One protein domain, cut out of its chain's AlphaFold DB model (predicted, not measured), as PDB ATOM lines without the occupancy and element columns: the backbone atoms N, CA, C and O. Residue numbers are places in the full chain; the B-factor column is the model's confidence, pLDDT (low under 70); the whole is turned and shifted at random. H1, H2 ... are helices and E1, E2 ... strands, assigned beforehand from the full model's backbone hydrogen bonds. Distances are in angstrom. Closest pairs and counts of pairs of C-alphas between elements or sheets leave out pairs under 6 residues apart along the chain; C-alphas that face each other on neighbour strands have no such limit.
ATOM      1  N   SER A 220     -40.955 -28.833  13.808       84.44
ATOM      2  CA  SER A 220     -40.321 -29.418  14.997       84.44
ATOM      3  C   SER A 220     -39.160 -30.363  14.688       84.44
ATOM      4  O   SER A 220     -38.340 -30.610  15.565       84.44
ATOM      5  N   ARG A 221     -39.068 -30.885  13.460       90.56
ATOM      6  CA  ARG A 221     -38.018 -31.827  13.056       90.56
ATOM      7  C   ARG A 221     -36.741 -31.145  12.564       90.56
ATOM      8  O   ARG A 221     -35.753 -31.827  12.334       90.56
ATOM      9  N   PHE A 222     -36.736 -29.824  12.393       92.25
ATOM     10  CA  PHE A 222     -35.555 -29.101  11.924       92.25
ATOM     11  C   PHE A 222     -34.560 -28.832  13.059       92.25
ATOM     12  O   PHE A 222     -34.888 -28.181  14.057       92.25
ATOM     13  N   VAL A 223     -33.316 -29.259  12.859       93.56
ATOM     14  CA  VAL A 223     -32.191 -29.017  13.769       93.56
ATOM     15  C   VAL A 223     -31.545 -27.683  13.424       93.56
ATOM     16  O   VAL A 223     -31.301 -27.381  12.260       93.56
ATOM     17  N   HIS A 224     -31.291 -26.846  14.429       95.25
ATOM     18  CA  HIS A 224     -30.613 -25.566  14.225       95.25
ATOM     19  C   HIS A 224     -29.152 -25.770  13.810       95.25
ATOM     20  O   HIS A 224     -28.437 -26.502  14.480       95.25
ATOM     21  N   VAL A 225     -28.708 -25.056  12.775       94.12
ATOM     22  CA  VAL A 225     -27.313 -25.062  12.316       94.12
ATOM     23  C   VAL A 225     -26.637 -23.743  12.677       94.12
ATOM     24  O   VAL A 225     -25.704 -23.735  13.470       94.12
ATOM     25  N   ASP A 226     -27.141 -22.609  12.197       94.56
ATOM     26  CA  ASP A 226     -26.448 -21.324  12.367       94.56
ATOM     27  C   ASP A 226     -27.407 -20.124  12.346       94.56
ATOM     28  O   ASP A 226     -28.609 -20.295  12.115       94.56
ATOM     29  N   ARG A 227     -26.915 -18.910  12.604       96.75
ATOM     30  CA  ARG A 227     -27.664 -17.651  12.499       96.75
ATOM     31  C   ARG A 227     -26.946 -16.660  11.593       96.75
ATOM     32  O   ARG A 227     -25.789 -16.330  11.806       96.75
ATOM     33  N   ILE A 228     -27.677 -16.123  10.622       96.38
ATOM     34  CA  ILE A 228     -27.165 -15.140   9.665       96.38
ATOM     35  C   ILE A 228     -27.737 -13.763  10.021       96.38
ATOM     36  O   ILE A 228     -28.962 -13.632  10.130       96.38
ATOM     37  N   PRO A 229     -26.916 -12.711  10.170       97.06
ATOM     38  CA  PRO A 229     -27.428 -11.360  10.362       97.06
ATOM     39  C   PRO A 229     -28.288 -10.901   9.177       97.06
ATOM     40  O   PRO A 229     -27.932 -11.081   8.013       97.06
ATOM     41  N   ALA A 230     -29.407 -10.235   9.455       95.75
ATOM     42  CA  ALA A 230     -30.355  -9.795   8.432       95.75
ATOM     43  C   ALA A 230     -29.739  -8.819   7.413       95.75
ATOM     44  O   ALA A 230     -30.183  -8.783   6.266       95.75
ATOM     45  N   HIS A 231     -28.719  -8.040   7.801       95.62
ATOM     46  CA  HIS A 231     -28.023  -7.151   6.864       95.62
ATOM     47  C   HIS A 231     -27.267  -7.937   5.785       95.62
ATOM     48  O   HIS A 231     -27.418  -7.602   4.619       95.62
ATOM     49  N   VAL A 232     -26.609  -9.049   6.137       96.75
ATOM     50  CA  VAL A 232     -25.918  -9.927   5.175       96.75
ATOM     51  C   VAL A 232     -26.891 -10.436   4.110       96.75
ATOM     52  O   VAL A 232     -26.601 -10.386   2.920       96.75
ATOM     53  N   VAL A 233     -28.093 -10.860   4.515       96.50
ATOM     54  CA  VAL A 233     -29.146 -11.293   3.577       96.50
ATOM     55  C   VAL A 233     -29.565 -10.156   2.640       96.50
ATOM     56  O   VAL A 233     -29.725 -10.379   1.440       96.50
ATOM     57  N   ARG A 234     -29.724  -8.930   3.154       94.44
ATOM     58  CA  ARG A 234     -30.075  -7.759   2.329       94.44
ATOM     59  C   ARG A 234     -28.962  -7.406   1.341       94.44
ATOM     60  O   ARG A 234     -29.266  -7.142   0.177       94.44
ATOM     61  N   ASP A 235     -27.710  -7.464   1.781       95.69
ATOM     62  CA  ASP A 235     -26.536  -7.188   0.953       95.69
ATOM     63  C   ASP A 235     -26.417  -8.218  -0.179       95.69
ATOM     64  O   ASP A 235     -26.282  -7.839  -1.344       95.69
ATOM     65  N   LEU A 236     -26.606  -9.509   0.124       95.69
ATOM     66  CA  LEU A 236     -26.639 -10.591  -0.870       95.69
ATOM     67  C   LEU A 236     -27.745 -10.399  -1.917       95.69
ATOM     68  O   LEU A 236     -27.519 -10.632  -3.103       95.69
ATOM     69  N   VAL A 237     -28.934  -9.932  -1.522       92.25
ATOM     70  CA  VAL A 237     -29.996  -9.594  -2.488       92.25
ATOM     71  C   VAL A 237     -29.612  -8.388  -3.343       92.25
ATOM     72  O   VAL A 237     -29.895  -8.378  -4.543       92.25
ATOM     73  N   GLY A 238     -28.984  -7.370  -2.751       91.19
ATOM     74  CA  GLY A 238     -28.458  -6.218  -3.482       91.19
ATOM     75  C   GLY A 238     -27.461  -6.644  -4.561       91.19
ATOM     76  O   GLY A 238     -27.588  -6.232  -5.720       91.19
ATOM     77  N   GLU A 239     -26.541  -7.534  -4.194       89.25
ATOM     78  CA  GLU A 239     -25.562  -8.153  -5.085       89.25
ATOM     79  C   GLU A 239     -26.230  -8.971  -6.193       89.25
ATOM     80  O   GLU A 239     -26.015  -8.715  -7.377       89.25
ATOM     81  N   GLY A 240     -27.129  -9.888  -5.827       86.44
ATOM     82  CA  GLY A 240     -27.850 -10.737  -6.774       86.44
ATOM     83  C   GLY A 240     -28.651  -9.931  -7.793       86.44
ATOM     84  O   GLY A 240     -28.620 -10.234  -8.983       86.44
ATOM     85  N   LYS A 241     -29.308  -8.842  -7.375       85.31
ATOM     86  CA  LYS A 241     -30.009  -7.932  -8.296       85.31
ATOM     87  C   LYS A 241     -29.050  -7.200  -9.232       85.31
ATOM     88  O   LYS A 241     -29.411  -6.938 -10.379       85.31
ATOM     89  N   ARG A 242     -27.858  -6.829  -8.758       87.19
ATOM     90  CA  ARG A 242     -26.835  -6.188  -9.592       87.19
ATOM     91  C   ARG A 242     -26.316  -7.154 -10.652       87.19
ATOM     92  O   ARG A 242     -26.315  -6.786 -11.823       87.19
ATOM     93  N   LEU A 243     -25.977  -8.378 -10.254       83.44
ATOM     94  CA  LEU A 243     -25.558  -9.444 -11.163       83.44
ATOM     95  C   LEU A 243     -26.666  -9.794 -12.158       83.44
ATOM     96  O   LEU A 243     -26.421  -9.832 -13.357       83.44
ATOM     97  N   ALA A 244     -27.909  -9.943 -11.696       82.69
ATOM     98  CA  ALA A 244     -29.044 -10.177 -12.578       82.69
ATOM     99  C   ALA A 244     -29.135  -9.096 -13.661       82.69
ATOM    100  O   ALA A 244     -29.240  -9.436 -14.828       82.69
ATOM    101  N   ARG A 245     -29.015  -7.803 -13.339       83.31
ATOM    102  CA  ARG A 245     -29.055  -6.745 -14.370       83.31
ATOM    103  C   ARG A 245     -27.917  -6.825 -15.392       83.31
ATOM    104  O   ARG A 245     -28.119  -6.405 -16.523       83.31
ATOM    105  N   GLN A 246     -26.751  -7.338 -15.007       84.44
ATOM    106  CA  GLN A 246     -25.601  -7.497 -15.907       84.44
ATOM    107  C   GLN A 246     -25.730  -8.727 -16.814       84.44
ATOM    108  O   GLN A 246     -25.264  -8.696 -17.948       84.44
ATOM    109  N   PHE A 247     -26.362  -9.795 -16.318       75.88
ATOM    110  CA  PHE A 247     -26.408 -11.103 -16.979       75.88
ATOM    111  C   PHE A 247     -27.814 -11.546 -17.425       75.88
ATOM    112  O   PHE A 247     -27.962 -12.649 -17.948       75.88
ATOM    113  N   SER A 248     -28.855 -10.733 -17.223       76.56
ATOM    114  CA  SER A 248     -30.216 -11.056 -17.678       76.56
ATOM    115  C   SER A 248     -30.357 -10.810 -19.174       76.56
ATOM    116  O   SER A 248     -30.056  -9.724 -19.666       76.56
ATOM    117  N   GLY A 249     -30.872 -11.815 -19.878       73.25
ATOM    118  CA  GLY A 249     -31.331 -11.695 -21.261       73.25
ATOM    119  C   GLY A 249     -32.861 -11.582 -21.353       73.25
ATOM    120  O   GLY A 249     -33.531 -11.418 -20.331       73.25
ATOM    121  N   PRO A 250     -33.445 -11.746 -22.555       75.06
ATOM    122  CA  PRO A 250     -34.900 -11.721 -22.769       75.06
ATOM    123  C   PRO A 250     -35.693 -12.743 -21.935       75.06
ATOM    124  O   PRO A 250     -36.884 -12.559 -21.713       75.06
ATOM    125  N   LEU A 251     -35.034 -13.813 -21.475       74.19
ATOM    126  CA  LEU A 251     -35.620 -14.887 -20.665       74.19
ATOM    127  C   LEU A 251     -35.455 -14.674 -19.148       74.19
ATOM    128  O   LEU A 251     -35.810 -15.551 -18.365       74.19
ATOM    129  N   GLY A 252     -34.933 -13.518 -18.723       72.12
ATOM    130  CA  GLY A 252     -34.705 -13.189 -17.317       72.12
ATOM    131  C   GLY A 252     -33.321 -13.598 -16.790       72.12
ATOM    132  O   GLY A 252     -32.412 -13.885 -17.579       72.12
ATOM    133  N   PRO A 253     -33.128 -13.566 -15.456       71.62
ATOM    134  CA  PRO A 253     -31.863 -13.926 -14.824       71.62
ATOM    135  C   PRO A 253     -31.511 -15.402 -15.061       71.62
ATOM    136  O   PRO A 253     -32.404 -16.252 -15.047       71.62
ATOM    137  N   PRO A 254     -30.223 -15.743 -15.232       78.00
ATOM    138  CA  PRO A 254     -29.818 -17.121 -15.476       78.00
ATOM    139  C   PRO A 254     -30.099 -18.007 -14.253       78.00
ATOM    140  O   PRO A 254     -29.856 -17.602 -13.116       78.00
ATOM    141  N   ALA A 255     -30.551 -19.246 -14.476       79.31
ATOM    142  CA  ALA A 255     -30.814 -20.216 -13.403       79.31
ATOM    143  C   ALA A 255     -29.580 -20.471 -12.514       79.31
ATOM    144  O   ALA A 255     -29.713 -20.615 -11.302       79.31
ATOM    145  N   SER A 256     -28.374 -20.407 -13.086       83.88
ATOM    146  CA  SER A 256     -27.115 -20.511 -12.338       83.88
ATOM    147  C   SER A 256     -26.954 -19.437 -11.257       83.88
ATOM    148  O   SER A 256     -26.343 -19.706 -10.228       83.88
ATOM    149  N   LEU A 257     -27.531 -18.242 -11.442       85.19
ATOM    150  CA  LEU A 257     -27.534 -17.201 -10.414       85.19
ATOM    151  C   LEU A 257     -28.438 -17.579  -9.238       85.19
ATOM    152  O   LEU A 257     -28.111 -17.260  -8.101       85.19
ATOM    153  N   LEU A 258     -29.565 -18.244  -9.501       87.81
ATOM    154  CA  LEU A 258     -30.491 -18.702  -8.462       87.81
ATOM    155  C   LEU A 258     -29.916 -19.882  -7.671       87.81
ATOM    156  O   LEU A 258     -30.137 -19.967  -6.463       87.81
ATOM    157  N   ASP A 259     -29.174 -20.760  -8.345       89.38
ATOM    158  CA  ASP A 259     -28.561 -21.957  -7.759       89.38
ATOM    159  C   ASP A 259     -27.196 -21.727  -7.119       89.38
ATOM    160  O   ASP A 259     -26.727 -22.575  -6.362       89.38
ATOM    161  N   GLY A 260     -26.578 -20.569  -7.365       91.12
ATOM    162  CA  GLY A 260     -25.326 -20.189  -6.728       91.12
ATOM    163  C   GLY A 260     -25.437 -20.239  -5.203       91.12
ATOM    164  O   GLY A 260     -26.314 -19.594  -4.620       91.12
ATOM    165  N   ILE A 261     -24.544 -20.999  -4.565       93.19
ATOM    166  CA  ILE A 261     -24.413 -21.040  -3.106       93.19
ATOM    167  C   ILE A 261     -23.807 -19.719  -2.639       93.19
ATOM    168  O   ILE A 261     -22.741 -19.321  -3.099       93.19
ATOM    169  N   VAL A 262     -24.513 -19.028  -1.745       94.44
ATOM    170  CA  VAL A 262     -24.138 -17.684  -1.272       94.44
ATOM    171  C   VAL A 262     -23.815 -17.641   0.211       94.44
ATOM    172  O   VAL A 262     -23.151 -16.714   0.664       94.44
ATOM    173  N   VAL A 263     -24.281 -18.634   0.964       94.12
ATOM    174  CA  VAL A 263     -23.905 -18.841   2.359       94.12
ATOM    175  C   VAL A 263     -23.710 -20.332   2.582       94.12
ATOM    176  O   VAL A 263     -24.530 -21.143   2.152       94.12
ATOM    177  N   GLU A 264     -22.643 -20.682   3.285       93.19
ATOM    178  CA  GLU A 264     -22.448 -22.009   3.850       93.19
ATOM    179  C   GLU A 264     -22.548 -21.891   5.368       93.19
ATOM    180  O   GLU A 264     -21.884 -21.057   5.977       93.19
ATOM    181  N   ALA A 265     -23.421 -22.693   5.967       91.12
ATOM    182  CA  ALA A 265     -23.626 -22.743   7.407       91.12
ATOM    183  C   ALA A 265     -23.179 -24.108   7.929       91.12
ATOM    184  O   ALA A 265     -23.560 -25.143   7.375       91.12
ATOM    185  N   THR A 266     -22.400 -24.121   9.006       88.75
ATOM    186  CA  THR A 266     -21.843 -25.353   9.575       88.75
ATOM    187  C   THR A 266     -22.068 -25.428  11.077       88.75
ATOM    188  O   THR A 266     -21.897 -24.432  11.778       88.75
ATOM    189  N   ARG A 267     -22.401 -26.616  11.581       87.06
ATOM    190  CA  ARG A 267     -22.436 -26.949  13.011       87.06
ATOM    191  C   ARG A 267     -22.215 -28.443  13.164       87.06
ATOM    192  O   ARG A 267     -23.010 -29.199  12.620       87.06
ATOM    193  N   ASP A 268     -21.219 -28.842  13.947       90.75
ATOM    194  CA  ASP A 268     -20.916 -30.252  14.216       90.75
ATOM    195  C   ASP A 268     -20.857 -31.065  12.900       90.75
ATOM    196  O   ASP A 268     -20.085 -30.722  12.004       90.75
ATOM    197  N   GLU A 269     -21.687 -32.097  12.740       85.12
ATOM    198  CA  GLU A 269     -21.795 -32.902  11.516       85.12
ATOM    199  C   GLU A 269     -22.607 -32.255  10.375       85.12
ATOM    200  O   GLU A 269     -22.628 -32.768   9.253       85.12
ATOM    201  N   TYR A 270     -23.288 -31.136  10.625       87.25
ATOM    202  CA  TYR A 270     -24.139 -30.467   9.645       87.25
ATOM    203  C   TYR A 270     -23.353 -29.434   8.837       87.25
ATOM    204  O   TYR A 270     -22.807 -28.476   9.383       87.25
ATOM    205  N   ALA A 271     -23.390 -29.571   7.511       88.38
ATOM    206  CA  ALA A 271     -22.961 -28.549   6.562       88.38
ATOM    207  C   ALA A 271     -24.104 -28.265   5.583       88.38
ATOM    208  O   ALA A 271     -24.589 -29.168   4.901       88.38
ATOM    209  N   VAL A 272     -24.547 -27.013   5.530       91.94
ATOM    210  CA  VAL A 272     -25.730 -26.587   4.784       91.94
ATOM    211  C   VAL A 272     -25.352 -25.498   3.798       91.94
ATOM    212  O   VAL A 272     -24.906 -24.421   4.185       91.94
ATOM    213  N   ALA A 273     -25.583 -25.773   2.519       93.50
ATOM    214  CA  ALA A 273     -25.420 -24.804   1.450       93.50
ATOM    215  C   ALA A 273     -26.737 -24.044   1.234       93.50
ATOM    216  O   ALA A 273     -27.794 -24.650   1.045       93.50
ATOM    217  N   ILE A 274     -26.677 -22.715   1.267       95.50
ATOM    218  CA  ILE A 274     -27.831 -21.832   1.096       95.50
ATOM    219  C   ILE A 274     -27.705 -21.153  -0.271       95.50
ATOM    220  O   ILE A 274     -26.848 -20.278  -0.445       95.50
ATOM    221  N   PRO A 275     -28.541 -21.535  -1.251       94.69
ATOM    222  CA  PRO A 275     -28.512 -20.932  -2.571       94.69
ATOM    223  C   PRO A 275     -29.216 -19.568  -2.593       94.69
ATOM    224  O   PRO A 275     -30.121 -19.286  -1.796       94.69
ATOM    225  N   MET A 276     -28.856 -18.735  -3.571       94.81
ATOM    226  CA  MET A 276     -29.426 -17.399  -3.776       94.81
ATOM    227  C   MET A 276     -30.960 -17.418  -3.884       94.81
ATOM    228  O   MET A 276     -31.625 -16.513  -3.377       94.81
ATOM    229  N   ARG A 277     -31.560 -18.469  -4.466       93.81
ATOM    230  CA  ARG A 277     -33.025 -18.642  -4.548       93.81
ATOM    231  C   ARG A 277     -33.723 -18.567  -3.187       93.81
ATOM    232  O   ARG A 277     -34.804 -17.988  -3.095       93.81
ATOM    233  N   MET A 278     -33.110 -19.087  -2.120       96.75
ATOM    234  CA  MET A 278     -33.687 -19.020  -0.773       96.75
ATOM    235  C   MET A 278     -33.625 -17.597  -0.216       96.75
ATOM    236  O   MET A 278     -34.607 -17.113   0.342       96.75
ATOM    237  N   VAL A 279     -32.502 -16.904  -0.421       96.69
ATOM    238  CA  VAL A 279     -32.288 -15.511   0.010       96.69
ATOM    239  C   VAL A 279     -33.263 -14.560  -0.704       96.69
ATOM    240  O   VAL A 279     -33.891 -13.701  -0.071       96.69
ATOM    241  N   LEU A 280     -33.454 -14.754  -2.013       94.38
ATOM    242  CA  LEU A 280     -34.407 -13.994  -2.823       94.38
ATOM    243  C   LEU A 280     -35.851 -14.259  -2.403       94.38
ATOM    244  O   LEU A 280     -36.599 -13.296  -2.230       94.38
ATOM    245  N   ALA A 281     -36.239 -15.520  -2.194       96.31
ATOM    246  CA  ALA A 281     -37.575 -15.866  -1.715       96.31
ATOM    247  C   ALA A 281     -37.855 -15.221  -0.348       96.31
ATOM    248  O   ALA A 281     -38.873 -14.552  -0.174       96.31
ATOM    249  N   LEU A 282     -36.916 -15.342   0.594       97.38
ATOM    250  CA  LEU A 282     -37.041 -14.819   1.955       97.38
ATOM    251  C   LEU A 282     -37.267 -13.300   1.977       97.38
ATOM    252  O   LEU A 282     -38.129 -12.796   2.702       97.38
ATOM    253  N   THR A 283     -36.526 -12.567   1.147       96.56
ATOM    254  CA  THR A 283     -36.640 -11.105   1.055       96.56
ATOM    255  C   THR A 283     -37.872 -10.671   0.261       96.56
ATOM    256  O   THR A 283     -38.569  -9.744   0.669       96.56
ATOM    257  N   SER A 284     -38.187 -11.354  -0.843       95.94
ATOM    258  CA  SER A 284     -39.327 -11.012  -1.709       95.94
ATOM    259  C   SER A 284     -40.675 -11.249  -1.022       95.94
ATOM    260  O   SER A 284     -41.592 -10.440  -1.153       95.94
ATOM    261  N   LEU A 285     -40.769 -12.293  -0.193       97.56
ATOM    262  CA  LEU A 285     -41.923 -12.541   0.677       97.56
ATOM    263  C   LEU A 285     -41.994 -11.582   1.877       97.56
ATOM    264  O   LEU A 285     -42.974 -11.591   2.618       97.56
ATOM    265  N   GLY A 286     -40.992 -10.714   2.060       96.38
ATOM    266  CA  GLY A 286     -40.977  -9.711   3.120       96.38
ATOM    267  C   GLY A 286     -40.774 -10.290   4.513       96.38
ATOM    268  O   GLY A 286     -41.303  -9.735   5.471       96.38
ATOM    269  N   PHE A 287     -40.056 -11.409   4.637       97.38
ATOM    270  CA  PHE A 287     -39.831 -12.049   5.935       97.38
ATOM    271  C   PHE A 287     -38.677 -11.439   6.732       97.38
ATOM    272  O   PHE A 287     -38.658 -11.551   7.960       97.38
ATOM    273  N   VAL A 288     -37.750 -10.762   6.052       95.25
ATOM    274  CA  VAL A 288     -36.625 -10.054   6.672       95.25
ATOM    275  C   VAL A 288     -37.109  -8.744   7.292       95.25
ATOM    276  O   VAL A 288     -37.750  -7.928   6.627       95.25
ATOM    277  N   ALA A 289     -36.780  -8.531   8.565       91.75
ATOM    278  CA  ALA A 289     -37.109  -7.303   9.275       91.75
ATOM    279  C   ALA A 289     -36.406  -6.071   8.655       91.75
ATOM    280  O   ALA A 289     -35.239  -6.168   8.253       91.75
ATOM    281  N   PRO A 290     -37.070  -4.897   8.596       91.88
ATOM    282  CA  PRO A 290     -36.400  -3.630   8.297       91.88
ATOM    283  C   PRO A 290     -35.289  -3.350   9.315       91.88
ATOM    284  O   PRO A 290     -35.448  -3.704  10.484       91.88
ATOM    285  N   ALA A 291     -34.193  -2.713   8.891       91.25
ATOM    286  CA  ALA A 291     -33.000  -2.518   9.724       91.25
ATOM    287  C   ALA A 291     -33.298  -1.806  11.057       91.25
ATOM    288  O   ALA A 291     -32.862  -2.277  12.101       91.25
ATOM    289  N   ASP A 292     -34.127  -0.760  11.029       90.31
ATOM    290  CA  ASP A 292     -34.440   0.076  12.199       90.31
ATOM    291  C   ASP A 292     -35.648  -0.420  13.010       90.31
ATOM    292  O   ASP A 292     -36.248   0.315  13.794       90.31
ATOM    293  N   SER A 293     -36.070  -1.667  12.797       90.75
ATOM    294  CA  SER A 293     -37.225  -2.230  13.496       90.75
ATOM    295  C   SER A 293     -36.823  -2.991  14.758       90.75
ATOM    296  O   SER A 293     -35.768  -3.618  14.819       90.75
ATOM    297  N   SER A 294     -37.716  -3.026  15.751       91.75
ATOM    298  CA  SER A 294     -37.526  -3.805  16.985       91.75
ATOM    299  C   SER A 294     -37.710  -5.321  16.805       91.75
ATOM    300  O   SER A 294     -37.796  -6.051  17.793       91.75
ATOM    301  N   PHE A 295     -37.885  -5.794  15.571       92.00
ATOM    302  CA  PHE A 295     -38.045  -7.213  15.269       92.00
ATOM    303  C   PHE A 295     -36.678  -7.913  15.203       92.00
ATOM    304  O   PHE A 295     -35.665  -7.249  14.975       92.00
ATOM    305  N   PRO A 296     -36.624  -9.248  15.380       90.81
ATOM    306  CA  PRO A 296     -35.375  -9.999  15.284       90.81
ATOM    307  C   PRO A 296     -34.614  -9.724  13.976       90.81
ATOM    308  O   PRO A 296     -35.174  -9.848  12.887       90.81
ATOM    309  N   GLN A 297     -33.329  -9.382  14.096       94.50
ATOM    310  CA  GLN A 297     -32.414  -9.113  12.974       94.50
ATOM    311  C   GLN A 297     -31.501 -10.309  12.664       94.50
ATOM    312  O   GLN A 297     -30.450 -10.148  12.049       94.50
ATOM    313  N   GLU A 298     -31.890 -11.509  13.088       95.56
ATOM    314  CA  GLU A 298     -31.168 -12.750  12.820       95.56
ATOM    315  C   GLU A 298     -32.058 -13.714  12.041       95.56
ATOM    316  O   GLU A 298     -33.266 -13.804  12.276       95.56
ATOM    317  N   ILE A 299     -31.438 -14.440  11.121       97.75
ATOM    318  CA  ILE A 299     -32.067 -15.437  10.266       97.75
ATOM    319  C   ILE A 299     -31.542 -16.785  10.742       97.75
ATOM    320  O   ILE A 299     -30.360 -17.088  10.586       97.75
ATOM    321  N   ARG A 300     -32.399 -17.595  11.355       97.81
ATOM    322  CA  ARG A 300     -32.007 -18.922  11.836       97.81
ATOM    323  C   ARG A 300     -31.934 -19.884  10.655       97.81
ATOM    324  O   ARG A 300     -32.923 -20.069   9.955       97.81
ATOM    325  N   VAL A 301     -30.800 -20.546  10.494       97.25
ATOM    326  CA  VAL A 301     -30.602 -21.679   9.590       97.25
ATOM    327  C   VAL A 301     -30.902 -22.965  10.349       97.25
ATOM    328  O   VAL A 301     -30.432 -23.167  11.478       97.25
ATOM    329  N   ALA A 302     -31.693 -23.839   9.741       96.12
ATOM    330  CA  ALA A 302     -31.996 -25.156  10.271       96.12
ATOM    331  C   ALA A 302     -32.091 -26.198   9.148       96.12
ATOM    332  O   ALA A 302     -32.389 -25.857   8.004       96.12
ATOM    333  N   THR A 303     -31.843 -27.468   9.473       95.31
ATOM    334  CA  THR A 303     -31.819 -28.569   8.500       95.31
ATOM    335  C   THR A 303     -32.538 -29.824   9.000       95.31
ATOM    336  O   THR A 303     -32.642 -30.049  10.206       95.31
ATOM    337  N   HIS A 304     -33.053 -30.630   8.073       93.75
ATOM    338  CA  HIS A 304     -33.531 -31.992   8.318       93.75
ATOM    339  C   HIS A 304     -33.415 -32.835   7.037       93.75
ATOM    340  O   HIS A 304     -34.207 -32.684   6.100       93.75
ATOM    341  N   GLY A 305     -32.464 -33.772   7.012       90.88
ATOM    342  CA  GLY A 305     -32.143 -34.531   5.803       90.88
ATOM    343  C   GLY A 305     -31.695 -33.587   4.685       90.88
ATOM    344  O   GLY A 305     -30.789 -32.785   4.881       90.88
ATOM    345  N   SER A 306     -32.366 -33.644   3.535       90.75
ATOM    346  CA  SER A 306     -32.170 -32.708   2.422       90.75
ATOM    347  C   SER A 306     -32.810 -31.335   2.641       90.75
ATOM    348  O   SER A 306     -32.545 -30.413   1.883       90.75
ATOM    349  N   TRP A 307     -33.683 -31.147   3.628       95.00
ATOM    350  CA  TRP A 307     -34.425 -29.895   3.760       95.00
ATOM    351  C   TRP A 307     -33.629 -28.828   4.492       95.00
ATOM    352  O   TRP A 307     -33.193 -29.042   5.618       95.00
ATOM    353  N   VAL A 308     -33.561 -27.640   3.900       96.25
ATOM    354  CA  VAL A 308     -33.010 -26.430   4.505       96.25
ATOM    355  C   VAL A 308     -34.144 -25.466   4.810       96.25
ATOM    356  O   VAL A 308     -35.039 -25.252   3.989       96.25
ATOM    357  N   ARG A 309     -34.102 -24.866   5.997       97.25
ATOM    358  CA  ARG A 309     -35.071 -23.890   6.488       97.25
ATOM    359  C   ARG A 309     -34.354 -22.632   6.951       97.25
ATOM    360  O   ARG A 309     -33.400 -22.713   7.720       97.25
ATOM    361  N   LEU A 310     -34.849 -21.481   6.508       98.00
ATOM    362  CA  LEU A 310     -34.442 -20.173   7.012       98.00
ATOM    363  C   LEU A 310     -35.629 -19.548   7.739       98.00
ATOM    364  O   LEU A 310     -36.648 -19.279   7.105       98.00
ATOM    365  N   ASP A 311     -35.507 -19.317   9.044       97.75
ATOM    366  CA  ASP A 311     -36.517 -18.620   9.843       97.75
ATOM    367  C   ASP A 311     -36.113 -17.160  10.042       97.75
ATOM    368  O   ASP A 311     -35.059 -16.872  10.608       97.75
ATOM    369  N   ALA A 312     -36.972 -16.241   9.610       95.88
ATOM    370  CA  ALA A 312     -36.817 -14.807   9.811       95.88
ATOM    371  C   ALA A 312     -37.947 -14.253  10.693       95.88
ATOM    372  O   ALA A 312     -38.811 -14.986  11.177       95.88
ATOM    373  N   ALA A 313     -37.959 -12.934  10.893       93.50
ATOM    374  CA  ALA A 313     -38.894 -12.268  11.794       93.50
ATOM    375  C   ALA A 313     -40.376 -12.520  11.465       93.50
ATOM    376  O   ALA A 313     -41.184 -12.675  12.381       93.50
ATOM    377  N   PHE A 314     -40.749 -12.549  10.180       94.19
ATOM    378  CA  PHE A 314     -42.164 -12.623   9.778       94.19
ATOM    379  C   PHE A 314     -42.589 -13.941   9.126       94.19
ATOM    380  O   PHE A 314     -43.759 -14.082   8.757       94.19
ATOM    381  N   GLY A 315     -41.677 -14.898   8.991       95.81
ATOM    382  CA  GLY A 315     -41.950 -16.178   8.352       95.81
ATOM    383  C   GLY A 315     -40.676 -16.950   8.052       95.81
ATOM    384  O   GLY A 315     -39.570 -16.522   8.388       95.81
ATOM    385  N   SER A 316     -40.852 -18.087   7.398       98.06
ATOM    386  CA  SER A 316     -39.767 -18.997   7.060       98.06
ATOM    387  C   SER A 316     -39.778 -19.303   5.573       98.06
ATOM    388  O   SER A 316     -40.843 -19.351   4.963       98.06
ATOM    389  N   VAL A 317     -38.617 -19.582   4.990       98.31
ATOM    390  CA  VAL A 317     -38.554 -20.272   3.696       98.31
ATOM    391  C   VAL A 317     -37.956 -21.655   3.871       98.31
ATOM    392  O   VAL A 317     -37.076 -21.852   4.708       98.31
ATOM    393  N   VAL A 318     -38.442 -22.614   3.092       96.81
ATOM    394  CA  VAL A 318     -37.965 -23.996   3.112       96.81
ATOM    395  C   VAL A 318     -37.732 -24.513   1.704       96.81
ATOM    396  O   VAL A 318     -38.486 -24.218   0.775       96.81
ATOM    397  N   TRP A 319     -36.667 -25.287   1.553       95.38
ATOM    398  CA  TRP A 319     -36.228 -25.823   0.274       95.38
ATOM    399  C   TRP A 319     -35.609 -27.207   0.462       95.38
ATOM    400  O   TRP A 319     -34.927 -27.442   1.457       95.38
ATOM    401  N   ALA A 320     -35.843 -28.118  -0.479       90.31
ATOM    402  CA  ALA A 320     -35.204 -29.429  -0.495       90.31
ATOM    403  C   ALA A 320     -33.876 -29.343  -1.262       90.31
ATOM    404  O   ALA A 320     -33.856 -29.356  -2.496       90.31
ATOM    405  N   ALA A 321     -32.769 -29.255  -0.530       71.75
ATOM    406  CA  ALA A 321     -31.422 -29.332  -1.072       71.75
ATOM    407  C   ALA A 321     -31.134 -30.726  -1.635       71.75
ATOM    408  O   ALA A 321     -31.293 -31.732  -0.955       71.75
TER     409      ALA A 321
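This is residues 220 to 321 of the 328 residues of an uncharacterized protein of Corynebacterium choanis (UniProt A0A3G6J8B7). A twisted four-stranded sheet, E1, E4, E5 and E6, has one face covered by the crossed hairpin E2 and E3 and, beside it over E5 and E6, by helix H3; the two sheets form a small sandwich. The long helix H1 starts at the end of E1 and runs past H3 and away from the sheet, and short H2 lies on the way back to the hairpin. The printed part has 102 residues, with three named helices and six named strands in the order E1 H1 H2 E2 E3 H3 E4 E5 E6. The class is mixed, and both sheets, E1 - E4 - E5 - E6 and E2 - E3, are antiparallel. The whole is compact, with a radius of gyration of the C-alphas of 13.8 A and spans of 42 by 33 by 18 A.

In the larger sheet, E1 is residues 223 to 229, 18.6 A long, from C-alpha 223 at (-32.191, -29.017, 13.769). E4 is residues 298 to 304, 19.9 A, E5 residues 307 to 311, 13.0 A, and E6 residues 316 to 320, 13.7 A, ending with C-alpha 320 at (-35.204, -29.429, -0.495). E2 is residues 261 to 267, 17.3 A, and E3 residues 270 to 275, 16.1 A. H1 is residues 230 to 247, 25.7 A, ending at (-26.408, -11.103, -16.979). H2 is residues 255 to 259, 6.3 A, and H3 residues 276 to 284, 12.0 A.

E1 and E6 are the edge strands of the larger sheet, which is only just strongly twisted, with C-alphas up to 4.2 A off its best plane. N 301 and O 226 of E4 and E1 are 2.7 A apart, within hydrogen-bond range. E4, E5 and E6 form a meander, each strand the antiparallel neighbour of the one before, with N 309 and O 302 at 2.8 A and N 308 and O 319 at 2.8 A. In the hairpin E2 and E3, N 272 and O 265 are 2.8 A apart. The two sheets form a sandwich, two sheets face to face: the parts that face each other are 8.6 A centre to centre, and the strands of the one stand at 69 degrees to those of the other. H1 and H3 give two layers, helices on one face of the larger sheet. H3 runs along the strands, at a height over the sheet of 9.2 A. H1 touches H3 with residues 233 to 240 alone, the closest C-alphas being those of Val 237 and Leu 280, 6.2 A. H2 touches H3, Leu 258 and Arg 277 having the closest C-alphas, 4.7 A. Every O i to N i+4 pair is within hydrogen-bond range in H1, H2 and H3.

The outline is only just flat. The two C-alphas farthest apart, of Pro 250 and Asp 268, are 43.7 A apart. The printed part has no cut. The link H3 to E4, residues 285 to 297, is long. The mean pLDDT of the printed part is 91.1, and no printed residue is under 70.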